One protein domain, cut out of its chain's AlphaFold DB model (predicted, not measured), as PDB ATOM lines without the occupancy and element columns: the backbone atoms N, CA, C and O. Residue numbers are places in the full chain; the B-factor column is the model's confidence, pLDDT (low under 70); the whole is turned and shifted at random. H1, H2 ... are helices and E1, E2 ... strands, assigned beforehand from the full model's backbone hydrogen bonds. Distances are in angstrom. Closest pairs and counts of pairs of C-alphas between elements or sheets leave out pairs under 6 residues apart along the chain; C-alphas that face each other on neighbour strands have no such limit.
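What this domain is: This is residues 32 to 63 and 625 to 739 of the 746 residues of an uncharacterized protein of Aphanomyces invadans (UniProt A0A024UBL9). A small sheet of five short strands makes one side of a short solenoid, a chain wound in stacked turns, with H2, H3 and H4 in a row on the other side of the turns. Two long helices, H1 and H5, run side by side in opposite directions from the E1 and E5 end of the sheet as an arm, and H1 packs on H4 with residues 42 to 49. The printed part has 147 residues in the order H1 E1 E2 H2 E3 H3 E4 H4 E5 H5; the class is mixed, helices and strands, and the sheet, E1 E5 E4 E3 E2, is parallel. The whole is compact, with a radius of gyration of the C-alphas of 16.7 A, and spans 60 by 26 by 22 A, the arm making much of the length.

Where its parts are: The strands are E1, residues 54 to 56, E2, residues 626 to 630, 10.4 A long, E3, residues 653 to 655, E4, residues 679 to 681, and E5, residues 709 to 711. H2 is residues 637 to 647, 15.2 A long, H3 is 664 to 671, and H4 is 691 to 700, 14.3 A long. H1, residues 32 to 52, is 30.4 A long, with C-alpha 32 at (20.314, 46.376, 38.241). H5, residues 712 to 739, is 40.8 A long, with C-alpha 739 at (15.762, 53.355, 43.845).

How they stand to each other: In the sheet E1 and E2 are edge strands, and from edge to edge the strands' lines turn by 74 degrees. N 56 and O 710, of E1 and E5, are within hydrogen-bond range at 2.8 A, as are N 680 and O 709 of E4 and E5 at 3.0 A, N 681 and O 654 of E4 and E3 at 2.9 A, and N 655 and O 629 of E3 and E2 at 3.0 A. Three strand-helix-strand units, parallel neighbour strands joined through a helix, are E2 H2 E3, E3 H3 E4 and E4 H4 E5, each with a right-handed crossover. H2 only grazes the sheet with residues 643 to 647, and H5 with 712 to 716; H1, H3 and H4 are not on it. H2 touches H3, C-alphas of Leu 640 and Met 670 closest at 6.9 A, at a shallow tilt of 18 degrees. H3 and H4 only just touch, with 3 pairs of C-alphas within 8 A, the closest Leu 668 and Met 695 at 7.2 A. H1 touches H4 with residues 42 to 49 alone, C-alphas of Leu 49 and Ala 700 closest at 5.4 A, at a steep tilt of 62 degrees. H1 and H5 touch, C-alphas of Ile 39 and Tyr 725 closest at 6.4 A, at a shallow tilt of 28 degrees, opposite ways. Every O i to N i+4 pair is within hydrogen-bond range in H1, H2, H3 and H4, and 23 of 24 in H5.

The domain as a whole: The C-alphas of Arg 625 and Gln 738, the two farthest apart, are 60.7 A apart. Residues 64 to 624 are not printed, and C-alphas 63 and 625 stand 10.7 A apart across the cut. Of the links that are printed whole, none is long. The mean pLDDT of the printed part is 93.0, and no printed residue is under 70.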
ATOM      1  N   VAL A  32      21.758  46.610  38.456       91.19
ATOM      2  CA  VAL A  32      20.314  46.376  38.241       91.19
ATOM      3  C   VAL A  32      19.871  46.837  36.842       91.19
ATOM      4  O   VAL A  32      19.096  46.142  36.189       91.19
ATOM      5  N   LEU A  33      20.401  47.961  36.339       92.00
ATOM      6  CA  LEU A  33      20.130  48.459  34.983       92.00
ATOM      7  C   LEU A  33      20.773  47.563  33.917       92.00
ATOM      8  O   LEU A  33      20.147  47.289  32.893       92.00
ATOM      9  N   GLU A  34      21.990  47.065  34.162       91.44
ATOM     10  CA  GLU A  34      22.662  46.126  33.254       91.44
ATOM     11  C   GLU A  34      21.905  44.785  33.180       91.44
ATOM     12  O   GLU A  34      21.636  44.280  32.085       91.44
ATOM     13  N   GLN A  35      21.445  44.255  34.321       93.88
ATOM     14  CA  GLN A  35      20.598  43.060  34.373       93.88
ATOM     15  C   GLN A  35      19.236  43.285  33.689       93.88
ATOM     16  O   GLN A  35      18.805  42.444  32.896       93.88
ATOM     17  N   HIS A  36      18.584  44.428  33.924       95.50
ATOM     18  CA  HIS A  36      17.331  44.803  33.261       95.50
ATOM     19  C   HIS A  36      17.500  44.903  31.732       95.50
ATOM     20  O   HIS A  36      16.704  44.332  30.982       95.50
ATOM     21  N   ARG A  37      18.576  45.540  31.243       94.81
ATOM     22  CA  ARG A  37      18.914  45.594  29.806       94.81
ATOM     23  C   ARG A  37      19.142  44.189  29.234       94.81
ATOM     24  O   ARG A  37      18.591  43.856  28.187       94.81
ATOM     25  N   SER A  38      19.896  43.346  29.943       94.62
ATOM     26  CA  SER A  38      20.203  41.964  29.546       94.62
ATOM     27  C   SER A  38      18.948  41.091  29.401       94.62
ATOM     28  O   SER A  38      18.779  40.401  28.393       94.62
ATOM     29  N   ILE A  39      18.016  41.158  30.359       96.06
ATOM     30  CA  ILE A  39      16.778  40.362  30.315       96.06
ATOM     31  C   ILE A  39      15.821  40.874  29.232       96.06
ATOM     32  O   ILE A  39      15.214  40.054  28.545       96.06
ATOM     33  N   ASN A  40      15.738  42.188  28.990       96.31
ATOM     34  CA  ASN A  40      14.959  42.720  27.865       96.31
ATOM     35  C   ASN A  40      15.468  42.194  26.510       96.31
ATOM     36  O   ASN A  40      14.664  41.719  25.709       96.31
ATOM     37  N   ILE A  41      16.789  42.178  26.282       95.56
ATOM     38  CA  ILE A  41      17.393  41.621  25.054       95.56
ATOM     39  C   ILE A  41      17.060  40.124  24.903       95.56
ATOM     40  O   ILE A  41      16.661  39.674  23.826       95.56
ATOM     41  N   LYS A  42      17.167  39.340  25.987       95.81
ATOM     42  CA  LYS A  42      16.792  37.913  25.991       95.81
ATOM     43  C   LYS A  42      15.305  37.699  25.686       95.81
ATOM     44  O   LYS A  42      14.958  36.807  24.910       95.81
ATOM     45  N   LEU A  43      14.432  38.514  26.278       96.50
ATOM     46  CA  LEU A  43      12.983  38.457  26.098       96.50
ATOM     47  C   LEU A  43      12.565  38.857  24.675       96.50
ATOM     48  O   LEU A  43      11.678  38.228  24.099       96.50
ATOM     49  N   GLU A  44      13.219  39.854  24.076       96.00
ATOM     50  CA  GLU A  44      13.000  40.233  22.679       96.00
ATOM     51  C   GLU A  44      13.436  39.121  21.715       96.00
ATOM     52  O   GLU A  44      12.654  38.727  20.845       96.00
ATOM     53  N   ALA A  45      14.628  38.543  21.908       95.44
ATOM     54  CA  ALA A  45      15.102  37.408  21.116       95.44
ATOM     55  C   ALA A  45      14.149  36.199  21.213       95.44
ATOM     56  O   ALA A  45      13.818  35.579  20.196       95.44
ATOM     57  N   LEU A  46      13.641  35.905  22.416       96.62
ATOM     58  CA  LEU A  46      12.650  34.854  22.650       96.62
ATOM     59  C   LEU A  46      11.333  35.143  21.925       96.62
ATOM     60  O   LEU A  46      10.825  34.278  21.211       96.62
ATOM     61  N   ARG A  47      10.794  36.360  22.051       95.50
ATOM     62  CA  ARG A  47       9.552  36.778  21.379       95.50
ATOM     63  C   ARG A  47       9.689  36.773  19.859       95.50
ATOM     64  O   ARG A  47       8.759  36.360  19.171       95.50
ATOM     65  N   SER A  48      10.844  37.174  19.333       94.50
ATOM     66  CA  SER A  48      11.172  37.090  17.906       94.50
ATOM     67  C   SER A  48      11.130  35.637  17.410       94.50
ATOM     68  O   SER A  48      10.426  35.327  16.446       94.50
ATOM     69  N   LEU A  49      11.774  34.714  18.136       95.81
ATOM     70  CA  LEU A  49      11.729  33.282  17.832       95.81
ATOM     71  C   LEU A  49      10.301  32.710  17.940       95.81
ATOM     72  O   LEU A  49       9.853  32.022  17.024       95.81
ATOM     73  N   ARG A  50       9.558  33.045  19.005       96.00
ATOM     74  CA  ARG A  50       8.173  32.593  19.241       96.00
ATOM     75  C   ARG A  50       7.202  33.069  18.152       96.00
ATOM     76  O   ARG A  50       6.289  32.330  17.804       96.00
ATOM     77  N   ARG A  51       7.406  34.260  17.573       95.31
ATOM     78  CA  ARG A  51       6.610  34.772  16.434       95.31
ATOM     79  C   ARG A  51       6.901  34.048  15.115       95.31
ATOM     80  O   ARG A  51       6.010  33.953  14.278       95.31
ATOM     81  N   ARG A  52       8.132  33.565  14.904       95.25
ATOM     82  CA  ARG A  52       8.555  32.908  13.648       95.25
ATOM     83  C   ARG A  52       8.157  31.427  13.570       95.25
ATOM     84  O   ARG A  52       8.137  30.860  12.478       95.25
ATOM     85  N   VAL A  53       7.879  30.792  14.709       96.44
ATOM     86  CA  VAL A  53       7.828  29.330  14.837       96.44
ATOM     87  C   VAL A  53       6.461  28.837  15.325       96.44
ATOM     88  O   VAL A  53       5.911  29.327  16.306       96.44
ATOM     89  N   SER A  54       5.941  27.812  14.654       96.56
ATOM     90  CA  SER A  54       4.691  27.110  14.958       96.56
ATOM     91  C   SER A  54       4.927  25.773  15.680       96.56
ATOM     92  O   SER A  54       6.024  25.210  15.638       96.56
ATOM     93  N   VAL A  55       3.892  25.251  16.347       96.62
ATOM     94  CA  VAL A  55       3.958  23.958  17.048       96.62
ATOM     95  C   VAL A  55       3.604  22.823  16.093       96.62
ATOM     96  O   VAL A  55       2.488  22.761  15.577       96.62
ATOM     97  N   VAL A  56       4.534  21.893  15.906       93.44
ATOM     98  CA  VAL A  56       4.367  20.727  15.038       93.44
ATOM     99  C   VAL A  56       3.948  19.498  15.863       93.44
ATOM    100  O   VAL A  56       4.550  19.222  16.907       93.44
ATOM    101  N   PRO A  57       2.943  18.720  15.414       88.75
ATOM    102  CA  PRO A  57       2.586  17.444  16.027       88.75
ATOM    103  C   PRO A  57       3.764  16.461  16.084       88.75
ATOM    104  O   PRO A  57       4.409  16.179  15.080       88.75
ATOM    105  N   THR A  58       4.010  15.863  17.252       82.00
ATOM    106  CA  THR A  58       5.167  14.976  17.513       82.00
ATOM    107  C   THR A  58       5.226  13.732  16.608       82.00
ATOM    108  O   THR A  58       6.253  13.069  16.533       82.00
ATOM    109  N   ASN A  59       4.133  13.401  15.915       80.88
ATOM    110  CA  ASN A  59       4.040  12.293  14.969       80.88
ATOM    111  C   ASN A  59       4.467  12.639  13.524       80.88
ATOM    112  O   ASN A  59       4.461  11.719  12.703       80.88
ATOM    113  N   SER A  60       4.840  13.893  13.212       81.56
ATOM    114  CA  SER A  60       5.425  14.277  11.909       81.56
ATOM    115  C   SER A  60       6.875  13.810  11.750       81.56
ATOM    116  O   SER A  60       7.282  13.432  10.652       81.56
ATOM    117  N   PHE A  61       7.639  13.812  12.848       84.31
ATOM    118  CA  PHE A  61       9.060  13.475  12.891       84.31
ATOM    119  C   PHE A  61       9.263  11.968  12.687       84.31
ATOM    120  O   PHE A  61       9.377  11.183  13.628       84.31
ATOM    121  N   THR A  62       9.279  11.553  11.421       86.75
ATOM    122  CA  THR A  62       9.557  10.179  10.991       86.75
ATOM    123  C   THR A  62      10.505  10.196   9.806       86.75
ATOM    124  O   THR A  62      10.221  10.868   8.813       86.75
ATOM    125  N   THR A  63      11.591   9.423   9.886       85.38
ATOM    126  CA  THR A  63      12.600   9.323   8.824       85.38
ATOM    127  C   THR A  63      11.953   9.025   7.467       85.38
ATOM    128  O   THR A  63      11.305   7.992   7.304       85.38
ATOM    129  N   ARG A 625      18.864  10.196  -0.310       86.50
ATOM    130  CA  ARG A 625      18.464  11.529   0.148       86.50
ATOM    131  C   ARG A 625      17.205  11.455   0.990       86.50
ATOM    132  O   ARG A 625      16.278  10.718   0.666       86.50
ATOM    133  N   TYR A 626      17.190  12.235   2.060       90.25
ATOM    134  CA  TYR A 626      16.120  12.275   3.044       90.25
ATOM    135  C   TYR A 626      15.559  13.690   3.171       90.25
ATOM    136  O   TYR A 626      16.283  14.678   3.023       90.25
ATOM    137  N   ARG A 627      14.262  13.766   3.481       89.56
ATOM    138  CA  ARG A 627      13.543  15.003   3.816       89.56
ATOM    139  C   ARG A 627      13.398  15.176   5.323       89.56
ATOM    140  O   ARG A 627      13.477  16.297   5.821       89.56
ATOM    141  N   SER A 628      13.195  14.073   6.030       92.94
ATOM    142  CA  SER A 628      13.115  14.005   7.485       92.94
ATOM    143  C   SER A 628      14.061  12.923   7.973       92.94
ATOM    144  O   SER A 628      14.102  11.845   7.375       92.94
ATOM    145  N   ILE A 629      14.816  13.193   9.037       94.62
ATOM    146  CA  ILE A 629      15.635  12.193   9.734       94.62
ATOM    147  C   ILE A 629      15.400  12.321  11.236       94.62
ATOM    148  O   ILE A 629      15.573  13.393  11.820       94.62
ATOM    149  N   VAL A 630      15.068  11.189  11.857       94.69
ATOM    150  CA  VAL A 630      15.227  10.987  13.297       94.69
ATOM    151  C   VAL A 630      16.642  10.472  13.537       94.69
ATOM    152  O   VAL A 630      17.026   9.419  13.024       94.69
ATOM    153  N   ALA A 631      17.432  11.239  14.280       94.69
ATOM    154  CA  ALA A 631      18.796  10.886  14.623       94.69
ATOM    155  C   ALA A 631      18.822   9.730  15.640       94.69
ATOM    156  O   ALA A 631      18.009   9.711  16.570       94.69
ATOM    157  N   PRO A 632      19.741   8.761  15.490       93.69
ATOM    158  CA  PRO A 632      19.839   7.637  16.405       93.69
ATOM    159  C   PRO A 632      20.361   8.082  17.783       93.69
ATOM    160  O   PRO A 632      21.030   9.115  17.895       93.69
ATOM    161  N   PRO A 633      20.098   7.306  18.851       92.00
ATOM    162  CA  PRO A 633      20.487   7.692  20.207       92.00
ATOM    163  C   PRO A 633      22.006   7.816  20.392       92.00
ATOM    164  O   PRO A 633      22.458   8.700  21.118       92.00
ATOM    165  N   ASN A 634      22.769   6.994  19.663       92.56
ATOM    166  CA  ASN A 634      24.233   6.984  19.582       92.56
ATOM    167  C   ASN A 634      24.791   7.844  18.425       92.56
ATOM    168  O   ASN A 634      25.885   7.580  17.918       92.56
ATOM    169  N   ALA A 635      24.039   8.840  17.945       93.94
ATOM    170  CA  ALA A 635      24.540   9.791  16.955       93.94
ATOM    171  C   ALA A 635      25.780  10.521  17.494       93.94
ATOM    172  O   ALA A 635      25.762  11.085  18.584       93.94
ATOM    173  N   THR A 636      26.857  10.548  16.712       94.56
ATOM    174  CA  THR A 636      28.115  11.217  17.078       94.56
ATOM    175  C   THR A 636      28.248  12.580  16.396       94.56
ATOM    176  O   THR A 636      27.515  12.904  15.460       94.56
ATOM    177  N   ARG A 637      29.247  13.387  16.793       94.75
ATOM    178  CA  ARG A 637      29.582  14.628  16.065       94.75
ATOM    179  C   ARG A 637      29.884  14.355  14.586       94.75
ATOM    180  O   ARG A 637      29.463  15.131  13.736       94.75
ATOM    181  N   ARG A 638      30.570  13.244  14.286       94.38
ATOM    182  CA  ARG A 638      30.867  12.821  12.911       94.38
ATOM    183  C   ARG A 638      29.591  12.476  12.146       94.38
ATOM    184  O   ARG A 638      29.423  12.959  11.040       94.38
ATOM    185  N   TRP A 639      28.656  11.756  12.769       94.94
ATOM    186  CA  TRP A 639      27.348  11.460  12.175       94.94
ATOM    187  C   TRP A 639      26.573  12.737  11.801       94.94
ATOM    188  O   TRP A 639      26.057  12.833  10.692       94.94
ATOM    189  N   LEU A 640      26.559  13.760  12.670       95.00
ATOM    190  CA  LEU A 640      25.969  15.069  12.336       95.00
ATOM    191  C   LEU A 640      26.717  15.794  11.203       95.00
ATOM    192  O   LEU A 640      26.098  16.544  10.452       95.00
ATOM    193  N   GLN A 641      28.029  15.585  11.072       94.38
ATOM    194  CA  GLN A 641      28.832  16.168   9.995       94.38
ATOM    195  C   GLN A 641      28.542  15.482   8.656       94.38
ATOM    196  O   GLN A 641      28.274  16.161   7.670       94.38
ATOM    197  N   ASP A 642      28.521  14.148   8.635       94.25
ATOM    198  CA  ASP A 642      28.158  13.336   7.470       94.25
ATOM    199  C   ASP A 642      26.721  13.661   7.007       94.25
ATOM    200  O   ASP A 642      26.462  13.818   5.809       94.25
ATOM    201  N   LEU A 643      25.798  13.846   7.961       95.31
ATOM    202  CA  LEU A 643      24.424  14.294   7.727       95.31
ATOM    203  C   LEU A 643      24.377  15.685   7.079       95.31
ATOM    204  O   LEU A 643      23.685  15.861   6.078       95.31
ATOM    205  N   ALA A 644      25.111  16.663   7.618       93.25
ATOM    206  CA  ALA A 644      25.160  18.013   7.061       93.25
ATOM    207  C   ALA A 644      25.715  17.998   5.628       93.25
ATOM    208  O   ALA A 644      25.040  18.433   4.696       93.25
ATOM    209  N   MET A 645      26.898  17.410   5.431       91.88
ATOM    210  CA  MET A 645      27.580  17.377   4.132       91.88
ATOM    211  C   MET A 645      26.763  16.669   3.038       91.88
ATOM    212  O   MET A 645      26.827  17.069   1.878       91.88
ATOM    213  N   SER A 646      25.982  15.637   3.383       91.75
ATOM    214  CA  SER A 646      25.197  14.870   2.400       91.75
ATOM    215  C   SER A 646      23.747  15.343   2.215       91.75
ATOM    216  O   SER A 646      23.198  15.152   1.127       91.75
ATOM    217  N   GLN A 647      23.122  15.960   3.231       93.06
ATOM    218  CA  GLN A 647      21.684  16.283   3.238       93.06
ATOM    219  C   GLN A 647      21.342  17.781   3.363       93.06
ATOM    220  O   GLN A 647      20.155  18.106   3.338       93.06
ATOM    221  N   ALA A 648      22.307  18.711   3.462       88.06
ATOM    222  CA  ALA A 648      22.048  20.151   3.686       88.06
ATOM    223  C   ALA A 648      21.032  20.813   2.725       88.06
ATOM    224  O   ALA A 648      20.415  21.818   3.079       88.06
ATOM    225  N   TYR A 649      20.833  20.257   1.525       86.25
ATOM    226  CA  TYR A 649      19.889  20.756   0.514       86.25
ATOM    227  C   TYR A 649      18.553  19.997   0.443       86.25
ATOM    228  O   TYR A 649      17.649  20.439  -0.262       86.25
ATOM    229  N   THR A 650      18.415  18.853   1.122       89.88
ATOM    230  CA  THR A 650      17.201  18.009   1.080       89.88
ATOM    231  C   THR A 650      16.520  17.869   2.435       89.88
ATOM    232  O   THR A 650      15.299  17.715   2.478       89.88
ATOM    233  N   LEU A 651      17.274  17.959   3.534       94.38
ATOM    234  CA  LEU A 651      16.740  17.840   4.885       94.38
ATOM    235  C   LEU A 651      15.896  19.071   5.238       94.38
ATOM    236  O   LEU A 651      16.397  20.194   5.298       94.38
ATOM    237  N   ARG A 652      14.604  18.841   5.478       94.75
ATOM    238  CA  ARG A 652      13.616  19.845   5.900       94.75
ATOM    239  C   ARG A 652      13.192  19.667   7.355       94.75
ATOM    240  O   ARG A 652      12.847  20.649   8.001       94.75
ATOM    241  N   GLN A 653      13.251  18.447   7.879       95.31
ATOM    242  CA  GLN A 653      12.905  18.127   9.262       95.31
ATOM    243  C   GLN A 653      14.066  17.382   9.929       95.31
ATOM    244  O   GLN A 653      14.614  16.442   9.348       95.31
ATOM    245  N   LEU A 654      14.426  17.770  11.152       96.44
ATOM    246  CA  LEU A 654      15.481  17.121  11.931       96.44
ATOM    247  C   LEU A 654      15.018  16.884  13.372       96.44
ATOM    248  O   LEU A 654      14.686  17.828  14.087       96.44
ATOM    249  N   ASP A 655      15.040  15.624  13.807       96.06
ATOM    250  CA  ASP A 655      14.793  15.239  15.196       96.06
ATOM    251  C   ASP A 655      16.074  14.694  15.836       96.06
ATOM    252  O   ASP A 655      16.509  13.584  15.535       96.06
ATOM    253  N   VAL A 656      16.667  15.481  16.735       96.00
ATOM    254  CA  VAL A 656      17.805  15.094  17.586       96.00
ATOM    255  C   VAL A 656      17.390  14.857  19.045       96.00
ATOM    256  O   VAL A 656      18.220  14.887  19.951       96.00
ATOM    257  N   SER A 657      16.101  14.612  19.311       94.50
ATOM    258  CA  SER A 657      15.594  14.426  20.680       94.50
ATOM    259  C   SER A 657      16.068  13.154  21.376       94.50
ATOM    260  O   SER A 657      16.059  13.106  22.608       94.50
ATOM    261  N   GLN A 658      16.501  12.154  20.604       92.50
ATOM    262  CA  GLN A 658      16.993  10.871  21.111       92.50
ATOM    263  C   GLN A 658      18.501  10.858  21.389       92.50
ATOM    264  O   GLN A 658      18.966   9.960  22.082       92.50
ATOM    265  N   CYS A 659      19.266  11.821  20.866       91.88
ATOM    266  CA  CYS A 659      20.724  11.834  20.974       91.88
ATOM    267  C   CYS A 659      21.166  12.079  22.425       91.88
ATOM    268  O   CYS A 659      20.965  13.172  22.957       91.88
ATOM    269  N   VAL A 660      21.776  11.067  23.049       86.94
ATOM    270  CA  VAL A 660      22.227  11.133  24.452       86.94
ATOM    271  C   VAL A 660      23.665  11.645  24.543       86.94
ATOM    272  O   VAL A 660      23.962  12.511  25.362       86.94
ATOM    273  N   ASP A 661      24.542  11.168  23.656       87.00
ATOM    274  CA  ASP A 661      25.993  11.411  23.718       87.00
ATOM    275  C   ASP A 661      26.422  12.782  23.149       87.00
ATOM    276  O   ASP A 661      27.591  13.176  23.218       87.00
ATOM    277  N   LEU A 662      25.487  13.530  22.554       91.00
ATOM    278  CA  LEU A 662      25.752  14.806  21.893       91.00
ATOM    279  C   LEU A 662      25.501  15.996  22.820       91.00
ATOM    280  O   LEU A 662      24.363  16.335  23.139       91.00
ATOM    281  N   SER A 663      26.578  16.698  23.179       91.44
ATOM    282  CA  SER A 663      26.472  17.941  23.949       91.44
ATOM    283  C   SER A 663      25.692  19.022  23.186       91.44
ATOM    284  O   SER A 663      25.859  19.194  21.974       91.44
ATOM    285  N   SER A 664      24.893  19.809  23.906       91.19
ATOM    286  CA  SER A 664      24.046  20.874  23.350       91.19
ATOM    287  C   SER A 664      24.832  21.885  22.507       91.19
ATOM    288  O   SER A 664      24.355  22.331  21.466       91.19
ATOM    289  N   ARG A 665      26.069  22.205  22.923       90.06
ATOM    290  CA  ARG A 665      26.988  23.083  22.181       90.06
ATOM    291  C   ARG A 665      27.435  22.454  20.861       90.06
ATOM    292  O   ARG A 665      27.519  23.168  19.867       90.06
ATOM    293  N   THR A 666      27.680  21.140  20.835       92.12
ATOM    294  CA  THR A 666      27.956  20.415  19.588       92.12
ATOM    295  C   THR A 666      26.762  20.535  18.651       92.12
ATOM    296  O   THR A 666      26.942  20.988  17.529       92.12
ATOM    297  N   ILE A 667      25.550  20.209  19.115       92.69
ATOM    298  CA  ILE A 667      24.333  20.279  18.289       92.69
ATOM    299  C   ILE A 667      24.160  21.691  17.714       92.69
ATOM    300  O   ILE A 667      24.106  21.833  16.495       92.69
ATOM    301  N   LEU A 668      24.184  22.736  18.552       90.44
ATOM    302  CA  LEU A 668      24.068  24.130  18.103       90.44
ATOM    303  C   LEU A 668      25.138  24.521  17.069       90.44
ATOM    304  O   LEU A 668      24.793  25.109  16.050       90.44
ATOM    305  N   SER A 669      26.404  24.134  17.271       91.19
ATOM    306  CA  SER A 669      27.485  24.418  16.309       91.19
ATOM    307  C   SER A 669      27.355  23.685  14.969       91.19
ATOM    308  O   SER A 669      27.996  24.076  14.000       91.19
ATOM    309  N   MET A 670      26.550  22.620  14.908       92.44
ATOM    310  CA  MET A 670      26.301  21.866  13.677       92.44
ATOM    311  C   MET A 670      25.006  22.320  12.985       92.44
ATOM    312  O   MET A 670      24.916  22.175  11.770       92.44
ATOM    313  N   LEU A 671      24.031  22.884  13.721       91.81
ATOM    314  CA  LEU A 671      22.765  23.395  13.164       91.81
ATOM    315  C   LEU A 671      22.966  24.497  12.115       91.81
ATOM    316  O   LEU A 671      22.194  24.554  11.166       91.81
ATOM    317  N   ASP A 672      24.029  25.290  12.233       90.38
ATOM    318  CA  ASP A 672      24.393  26.353  11.284       90.38
ATOM    319  C   ASP A 672      24.599  25.833   9.843       90.38
ATOM    320  O   ASP A 672      24.255  26.488   8.861       90.38
ATOM    321  N   MET A 673      25.050  24.580   9.695       91.81
ATOM    322  CA  MET A 673      25.206  23.928   8.386       91.81
ATOM    323  C   MET A 673      23.875  23.448   7.771       91.81
ATOM    324  O   MET A 673      23.852  22.998   6.625       91.81
ATOM    325  N   PHE A 674      22.757  23.524   8.500       92.38
ATOM    326  CA  PHE A 674      21.450  22.993   8.095       92.38
ATOM    327  C   PHE A 674      20.478  24.076   7.596       92.38
ATOM    328  O   PHE A 674      19.277  24.019   7.860       92.38
ATOM    329  N   GLY A 675      20.959  25.029   6.789       89.19
ATOM    330  CA  GLY A 675      20.179  26.154   6.237       89.19
ATOM    331  C   GLY A 675      18.945  25.812   5.367       89.19
ATOM    332  O   GLY A 675      18.304  26.715   4.817       89.19
ATOM    333  N   SER A 676      18.581  24.533   5.217       92.62
ATOM    334  CA  SER A 676      17.326  24.070   4.592       92.62
ATOM    335  C   SER A 676      16.282  23.527   5.571       92.62
ATOM    336  O   SER A 676      15.148  23.308   5.139       92.62
ATOM    337  N   VAL A 677      16.627  23.345   6.852       96.00
ATOM    338  CA  VAL A 677      15.728  22.793   7.874       96.00
ATOM    339  C   VAL A 677      14.664  23.816   8.278       96.00
ATOM    340  O   VAL A 677      14.949  24.965   8.618       96.00
ATOM    341  N   GLU A 678      13.417  23.360   8.226       96.00
ATOM    342  CA  GLU A 678      12.188  24.105   8.497       96.00
ATOM    343  C   GLU A 678      11.516  23.641   9.799       96.00
ATOM    344  O   GLU A 678      10.870  24.450  10.465       96.00
ATOM    345  N   GLU A 679      11.720  22.383  10.208       96.69
ATOM    346  CA  GLU A 679      11.214  21.816  11.466       96.69
ATOM    347  C   GLU A 679      12.349  21.202  12.300       96.69
ATOM    348  O   GLU A 679      13.094  20.348  11.809       96.69
ATOM    349  N   LEU A 680      12.463  21.590  13.573       96.56
ATOM    350  CA  LEU A 680      13.488  21.086  14.494       96.56
ATOM    351  C   LEU A 680      12.869  20.507  15.770       96.56
ATOM    352  O   LEU A 680      12.064  21.152  16.443       96.56
ATOM    353  N   ARG A 681      13.339  19.324  16.168       96.00
ATOM    354  CA  ARG A 681      13.019  18.695  17.450       96.00
ATOM    355  C   ARG A 681      14.301  18.342  18.205       96.00
ATOM    356  O   ARG A 681      15.227  17.774  17.635       96.00
ATOM    357  N   VAL A 682      14.370  18.719  19.483       95.19
ATOM    358  CA  VAL A 682      15.594  18.669  20.309       95.19
ATOM    359  C   VAL A 682      15.414  17.850  21.583       95.19
ATOM    360  O   VAL A 682      14.293  17.522  21.975       95.19
ATOM    361  N   SER A 683      16.518  17.483  22.237       94.00
ATOM    362  CA  SER A 683      16.463  16.655  23.444       94.00
ATOM    363  C   SER A 683      16.011  17.465  24.661       94.00
ATOM    364  O   SER A 683      16.312  18.652  24.804       94.00
ATOM    365  N   LYS A 684      15.328  16.801  25.603       92.62
ATOM    366  CA  LYS A 684      14.875  17.418  26.867       92.62
ATOM    367  C   LYS A 684      16.023  17.944  27.744       92.62
ATOM    368  O   LYS A 684      15.757  18.646  28.713       92.62
ATOM    369  N   ALA A 685      17.275  17.597  27.438       89.31
ATOM    370  CA  ALA A 685      18.456  18.150  28.094       89.31
ATOM    371  C   ALA A 685      18.818  19.546  27.555       89.31
ATOM    372  O   ALA A 685      19.210  20.407  28.337       89.31
ATOM    373  N   MET A 686      18.628  19.801  26.252       90.94
ATOM    374  CA  MET A 686      18.848  21.129  25.656       90.94
ATOM    375  C   MET A 686      17.813  22.164  26.122       90.94
ATOM    376  O   MET A 686      18.108  23.352  26.186       90.94
ATOM    377  N   LEU A 687      16.617  21.698  26.487       91.44
ATOM    378  CA  LEU A 687      15.480  22.509  26.933       91.44
ATOM    379  C   LEU A 687      15.513  22.899  28.424       91.44
ATOM    380  O   LEU A 687      14.502  23.348  28.963       91.44
ATOM    381  N   ARG A 688      16.649  22.702  29.103       90.19
ATOM    382  CA  ARG A 688      16.874  23.124  30.495       90.19
ATOM    383  C   ARG A 688      17.658  24.429  30.528       90.19
ATOM    384  O   ARG A 688      18.565  24.622  29.719       90.19
ATOM    385  N   GLU A 689      17.373  25.290  31.495       78.69
ATOM    386  CA  GLU A 689      18.245  26.421  31.828       78.69
ATOM    387  C   GLU A 689      19.639  25.909  32.269       78.69
ATOM    388  O   GLU A 689      19.735  24.826  32.855       78.69
ATOM    389  N   PRO A 690      20.742  26.616  31.950       86.25
ATOM    390  CA  PRO A 690      20.836  27.812  31.103       86.25
ATOM    391  C   PRO A 690      20.943  27.489  29.596       86.25
ATOM    392  O   PRO A 690      21.181  28.375  28.785       86.25
ATOM    393  N   THR A 691      20.836  26.218  29.188       89.00
ATOM    394  CA  THR A 691      21.051  25.793  27.788       89.00
ATOM    395  C   THR A 691      20.023  26.388  26.827       89.00
ATOM    396  O   THR A 691      20.363  26.727  25.690       89.00
ATOM    397  N   VAL A 692      18.779  26.541  27.284       92.00
ATOM    398  CA  VAL A 692      17.691  27.124  26.492       92.00
ATOM    399  C   VAL A 692      17.958  28.592  26.118       92.00
ATOM    400  O   VAL A 692      17.647  28.973  24.992       92.00
ATOM    401  N   ASP A 693      18.637  29.387  26.956       91.19
ATOM    402  CA  ASP A 693      19.083  30.749  26.619       91.19
ATOM    403  C   ASP A 693      19.992  30.747  25.384       91.19
ATOM    404  O   ASP A 693      19.767  31.500  24.435       91.19
ATOM    405  N   TYR A 694      20.997  29.864  25.368       90.44
ATOM    406  CA  TYR A 694      21.921  29.724  24.241       90.44
ATOM    407  C   TYR A 694      21.202  29.223  22.981       90.44
ATOM    408  O   TYR A 694      21.503  29.693  21.885       90.44
ATOM    409  N   MET A 695      20.216  28.326  23.119       92.31
ATOM    410  CA  MET A 695      19.356  27.931  21.998       92.31
ATOM    411  C   MET A 695      18.562  29.112  21.432       92.31
ATOM    412  O   MET A 695      18.542  29.300  20.215       92.31
ATOM    413  N   VAL A 696      17.908  29.899  22.292       94.00
ATOM    414  CA  VAL A 696      17.118  31.069  21.887       94.00
ATOM    415  C   VAL A 696      18.011  32.096  21.201       94.00
ATOM    416  O   VAL A 696      17.672  32.550  20.109       94.00
ATOM    417  N   ALA A 697      19.178  32.398  21.776       91.19
ATOM    418  CA  ALA A 697      20.151  33.305  21.186       91.19
ATOM    419  C   ALA A 697      20.591  32.833  19.789       91.19
ATOM    420  O   ALA A 697      20.442  33.589  18.829       91.19
ATOM    421  N   SER A 698      21.053  31.586  19.637       91.06
ATOM    422  CA  SER A 698      21.468  31.045  18.333       91.06
ATOM    423  C   SER A 698      20.336  31.046  17.298       91.06
ATOM    424  O   SER A 698      20.535  31.470  16.162       91.06
ATOM    425  N   LEU A 699      19.133  30.596  17.666       91.81
ATOM    426  CA  LEU A 699      18.025  30.454  16.715       91.81
ATOM    427  C   LEU A 699      17.361  31.791  16.353       91.81
ATOM    428  O   LEU A 699      16.856  31.927  15.234       91.81
ATOM    429  N   ALA A 700      17.373  32.782  17.249       89.69
ATOM    430  CA  ALA A 700      16.979  34.150  16.922       89.69
ATOM    431  C   ALA A 700      17.958  34.761  15.903       89.69
ATOM    432  O   ALA A 700      17.523  35.217  14.844       89.69
ATOM    433  N   HIS A 701      19.268  34.655  16.154       83.19
ATOM    434  CA  HIS A 701      20.346  35.182  15.305       83.19
ATOM    435  C   HIS A 701      20.670  34.275  14.096       83.19
ATOM    436  O   HIS A 701      21.820  33.983  13.784       83.19
ATOM    437  N   SER A 702      19.630  33.870  13.363       77.19
ATOM    438  CA  SER A 702      19.663  33.247  12.025       77.19
ATOM    439  C   SER A 702      20.300  31.860  11.817       77.19
ATOM    440  O   SER A 702      20.194  31.375  10.696       77.19
ATOM    441  N   VAL A 703      20.821  31.159  12.837       87.00
ATOM    442  CA  VAL A 703      21.444  29.808  12.690       87.00
ATOM    443  C   VAL A 703      20.553  28.784  11.958       87.00
ATOM    444  O   VAL A 703      21.048  27.904  11.264       87.00
ATOM    445  N   LEU A 704      19.224  28.906  12.065       91.62
ATOM    446  CA  LEU A 704      18.278  28.233  11.164       91.62
ATOM    447  C   LEU A 704      17.290  29.268  10.595       91.62
ATOM    448  O   LEU A 704      16.243  29.517  11.205       91.62
ATOM    449  N   PRO A 705      17.574  29.880   9.428       90.94
ATOM    450  CA  PRO A 705      16.802  31.020   8.928       90.94
ATOM    451  C   PRO A 705      15.418  30.609   8.405       90.94
ATOM    452  O   PRO A 705      14.502  31.425   8.356       90.94
ATOM    453  N   LYS A 706      15.248  29.329   8.045       94.31
ATOM    454  CA  LYS A 706      13.984  28.744   7.574       94.31
ATOM    455  C   LYS A 706      13.163  28.067   8.678       94.31
ATOM    456  O   LYS A 706      12.084  27.565   8.377       94.31
ATOM    457  N   LEU A 707      13.629  28.056   9.935       95.88
ATOM    458  CA  LEU A 707      12.931  27.382  11.036       95.88
ATOM    459  C   LEU A 707      11.544  28.000  11.274       95.88
ATOM    460  O   LEU A 707      11.437  29.148  11.715       95.88
ATOM    461  N   ARG A 708      10.513  27.195  11.004       95.56
ATOM    462  CA  ARG A 708       9.076  27.499  11.087       95.56
ATOM    463  C   ARG A 708       8.311  26.539  11.999       95.56
ATOM    464  O   ARG A 708       7.170  26.838  12.342       95.56
ATOM    465  N   GLY A 709       8.900  25.409  12.389       95.69
ATOM    466  CA  GLY A 709       8.261  24.401  13.235       95.69
ATOM    467  C   GLY A 709       9.165  23.887  14.356       95.69
ATOM    468  O   GLY A 709      10.334  23.583  14.124       95.69
ATOM    469  N   ILE A 710       8.616  23.752  15.564       96.94
ATOM    470  CA  ILE A 710       9.237  23.023  16.684       96.94
ATOM    471  C   ILE A 710       8.237  22.070  17.332       96.94
ATOM    472  O   ILE A 710       7.025  22.229  17.180       96.94
ATOM    473  N   ASP A 711       8.730  21.086  18.080       95.62
ATOM    474  CA  ASP A 711       7.856  20.181  18.823       95.62
ATOM    475  C   ASP A 711       7.176  20.856  20.034       95.62
ATOM    476  O   ASP A 711       7.593  21.901  20.545       95.62
ATOM    477  N   SER A 712       6.090  20.242  20.503       95.38
ATOM    478  CA  SER A 712       5.275  20.754  21.611       95.38
ATOM    479  C   SER A 712       5.984  20.775  22.972       95.38
ATOM    480  O   SER A 712       5.474  21.397  23.904       95.38
ATOM    481  N   VAL A 713       7.147  20.126  23.105       95.44
ATOM    482  CA  VAL A 713       7.974  20.192  24.316       95.44
ATOM    483  C   VAL A 713       8.824  21.459  24.284       95.44
ATOM    484  O   VAL A 713       8.791  22.228  25.242       95.44
ATOM    485  N   PHE A 714       9.507  21.733  23.167       96.00
ATOM    486  CA  PHE A 714      10.282  22.963  22.986       96.00
ATOM    487  C   PHE A 714       9.384  24.209  23.076       96.00
ATOM    488  O   PHE A 714       9.716  25.151  23.792       96.00
ATOM    489  N   ALA A 715       8.196  24.187  22.461       96.38
ATOM    490  CA  ALA A 715       7.241  25.293  22.553       96.38
ATOM    491  C   ALA A 715       6.856  25.647  24.007       96.38
ATOM    492  O   ALA A 715       6.832  26.822  24.369       96.38
ATOM    493  N   LYS A 716       6.633  24.637  24.862       95.94
ATOM    494  CA  LYS A 716       6.343  24.837  26.294       95.94
ATOM    495  C   LYS A 716       7.548  25.353  27.080       95.94
ATOM    496  O   LYS A 716       7.374  26.168  27.979       95.94
ATOM    497  N   SER A 717       8.764  24.925  26.738       95.75
ATOM    498  CA  SER A 717       9.985  25.472  27.343       95.75
ATOM    499  C   SER A 717      10.205  26.946  26.988       95.75
ATOM    500  O   SER A 717      10.609  27.709  27.859       95.75
ATOM    501  N   LEU A 718       9.893  27.371  25.756       96.38
ATOM    502  CA  LEU A 718       9.938  28.791  25.374       96.38
ATOM    503  C   LEU A 718       8.901  29.623  26.139       96.38
ATOM    504  O   LEU A 718       9.220  30.709  26.606       96.38
ATOM    505  N   GLU A 719       7.680  29.111  26.304       96.31
ATOM    506  CA  GLU A 719       6.630  29.778  27.082       96.31
ATOM    507  C   GLU A 719       6.995  29.903  28.570       96.31
ATOM    508  O   GLU A 719       6.890  30.989  29.138       96.31
ATOM    509  N   SER A 720       7.517  28.832  29.177       95.94
ATOM    510  CA  SER A 720       8.022  28.850  30.556       95.94
ATOM    511  C   SER A 720       9.139  29.885  30.739       95.94
ATOM    512  O   SER A 720       9.123  30.648  31.705       95.94
ATOM    513  N   LEU A 721      10.082  29.953  29.797       96.12
ATOM    514  CA  LEU A 721      11.186  30.912  29.834       96.12
ATOM    515  C   LEU A 721      10.705  32.358  29.616       96.12
ATOM    516  O   LEU A 721      11.208  33.270  30.270       96.12
ATOM    517  N   GLU A 722       9.676  32.579  28.787       96.31
ATOM    518  CA  GLU A 722       9.038  33.896  28.655       96.31
ATOM    519  C   GLU A 722       8.411  34.352  29.979       96.31
ATOM    520  O   GLU A 722       8.621  35.491  30.393       96.31
ATOM    521  N   THR A 723       7.700  33.461  30.685       97.00
ATOM    522  CA  THR A 723       7.130  33.784  32.006       97.00
ATOM    523  C   THR A 723       8.202  34.020  33.074       97.00
ATOM    524  O   THR A 723       8.031  34.904  33.915       97.00
ATOM    525  N   SER A 724       9.332  33.306  33.005       96.38
ATOM    526  CA  SER A 724      10.492  33.515  33.882       96.38
ATOM    527  C   SER A 724      11.080  34.918  33.691       96.38
ATOM    528  O   SER A 724      11.130  35.699  34.640       96.38
ATOM    529  N   TYR A 725      11.426  35.299  32.454       97.12
ATOM    530  CA  TYR A 725      11.955  36.636  32.154       97.12
ATOM    531  C   TYR A 725      10.956  37.761  32.443       97.12
ATOM    532  O   TYR A 725      11.355  38.797  32.965       97.12
ATOM    533  N   ALA A 726       9.665  37.574  32.146       96.81
ATOM    534  CA  ALA A 726       8.643  38.572  32.460       96.81
ATOM    535  C   ALA A 726       8.552  38.829  33.974       96.81
ATOM    536  O   ALA A 726       8.541  39.980  34.395       96.81
ATOM    537  N   THR A 727       8.579  37.766  34.788       97.50
ATOM    538  CA  THR A 727       8.576  37.874  36.258       97.50
ATOM    539  C   THR A 727       9.843  38.566  36.773       97.50
ATOM    540  O   THR A 727       9.764  39.425  37.647       97.50
ATOM    541  N   GLN A 728      11.012  38.241  36.206       96.50
ATOM    542  CA  GLN A 728      12.277  38.894  36.559       96.50
ATOM    543  C   GLN A 728      12.279  40.392  36.210       96.50
ATOM    544  O   GLN A 728      12.813  41.183  36.983       96.50
ATOM    545  N   LEU A 729      11.669  40.800  35.089       96.88
ATOM    546  CA  LEU A 729      11.536  42.218  34.739       96.88
ATOM    547  C   LEU A 729      10.607  42.971  35.692       96.88
ATOM    548  O   LEU A 729      10.963  44.075  36.082       96.88
ATOM    549  N   THR A 730       9.479  42.387  36.117       97.69
ATOM    550  CA  THR A 730       8.620  43.012  37.141       97.69
ATOM    551  C   THR A 730       9.415  43.293  38.414       97.69
ATOM    552  O   THR A 730       9.483  44.437  38.842       97.69
ATOM    553  N   ILE A 731      10.123  42.285  38.942       97.25
ATOM    554  CA  ILE A 731      10.942  42.421  40.160       97.25
ATOM    555  C   ILE A 731      12.038  43.490  39.997       97.25
ATOM    556  O   ILE A 731      12.332  44.223  40.937       97.25
ATOM    557  N   LEU A 732      12.662  43.590  38.818       96.06
ATOM    558  CA  LEU A 732      13.687  44.606  38.559       96.06
ATOM    559  C   LEU A 732      13.098  46.014  38.428       96.06
ATOM    560  O   LEU A 732      13.733  46.957  38.889       96.06
ATOM    561  N   ASN A 733      11.899  46.161  37.862       96.19
ATOM    562  CA  ASN A 733      11.193  47.442  37.816       96.19
ATOM    563  C   ASN A 733      10.794  47.890  39.227       96.19
ATOM    564  O   ASN A 733      11.141  48.998  39.615       96.19
ATOM    565  N   ASP A 734      10.205  46.995  40.032       96.38
ATOM    566  CA  ASP A 734       9.840  47.273  41.430       96.38
ATOM    567  C   ASP A 734      11.050  47.779  42.248       96.38
ATOM    568  O   ASP A 734      10.907  48.642  43.115       96.38
ATOM    569  N   VAL A 735      12.255  47.256  41.975       95.25
ATOM    570  CA  VAL A 735      13.519  47.693  42.599       95.25
ATOM    571  C   VAL A 735      14.020  49.027  42.033       95.25
ATOM    572  O   VAL A 735      14.513  49.857  42.795       95.25
ATOM    573  N   LEU A 736      13.913  49.254  40.720       93.88
ATOM    574  CA  LEU A 736      14.335  50.508  40.085       93.88
ATOM    575  C   LEU A 736      13.449  51.692  40.494       93.88
ATOM    576  O   LEU A 736      13.980  52.773  40.741       93.88
ATOM    577  N   ASP A 737      12.143  51.480  40.653       94.25
ATOM    578  CA  ASP A 737      11.209  52.502  41.132       94.25
ATOM    579  C   ASP A 737      11.525  52.886  42.592       94.25
ATOM    580  O   ASP A 737      11.685  54.066  42.904       94.25
ATOM    581  N   GLN A 738      11.778  51.901  43.469       94.38
ATOM    582  CA  GLN A 738      12.246  52.140  44.849       94.38
ATOM    583  C   GLN A 738      13.592  52.888  44.907       94.38
ATOM    584  O   GLN A 738      13.802  53.739  45.779       94.38
ATOM    585  N   MET A 739      14.515  52.595  43.985       91.88
ATOM    586  CA  MET A 739      15.762  53.355  43.845       91.88
ATOM    587  C   MET A 739      15.518  54.797  43.387       91.88
ATOM    588  O   MET A 739      16.258  55.696  43.786       91.88
TER     589      MET A 739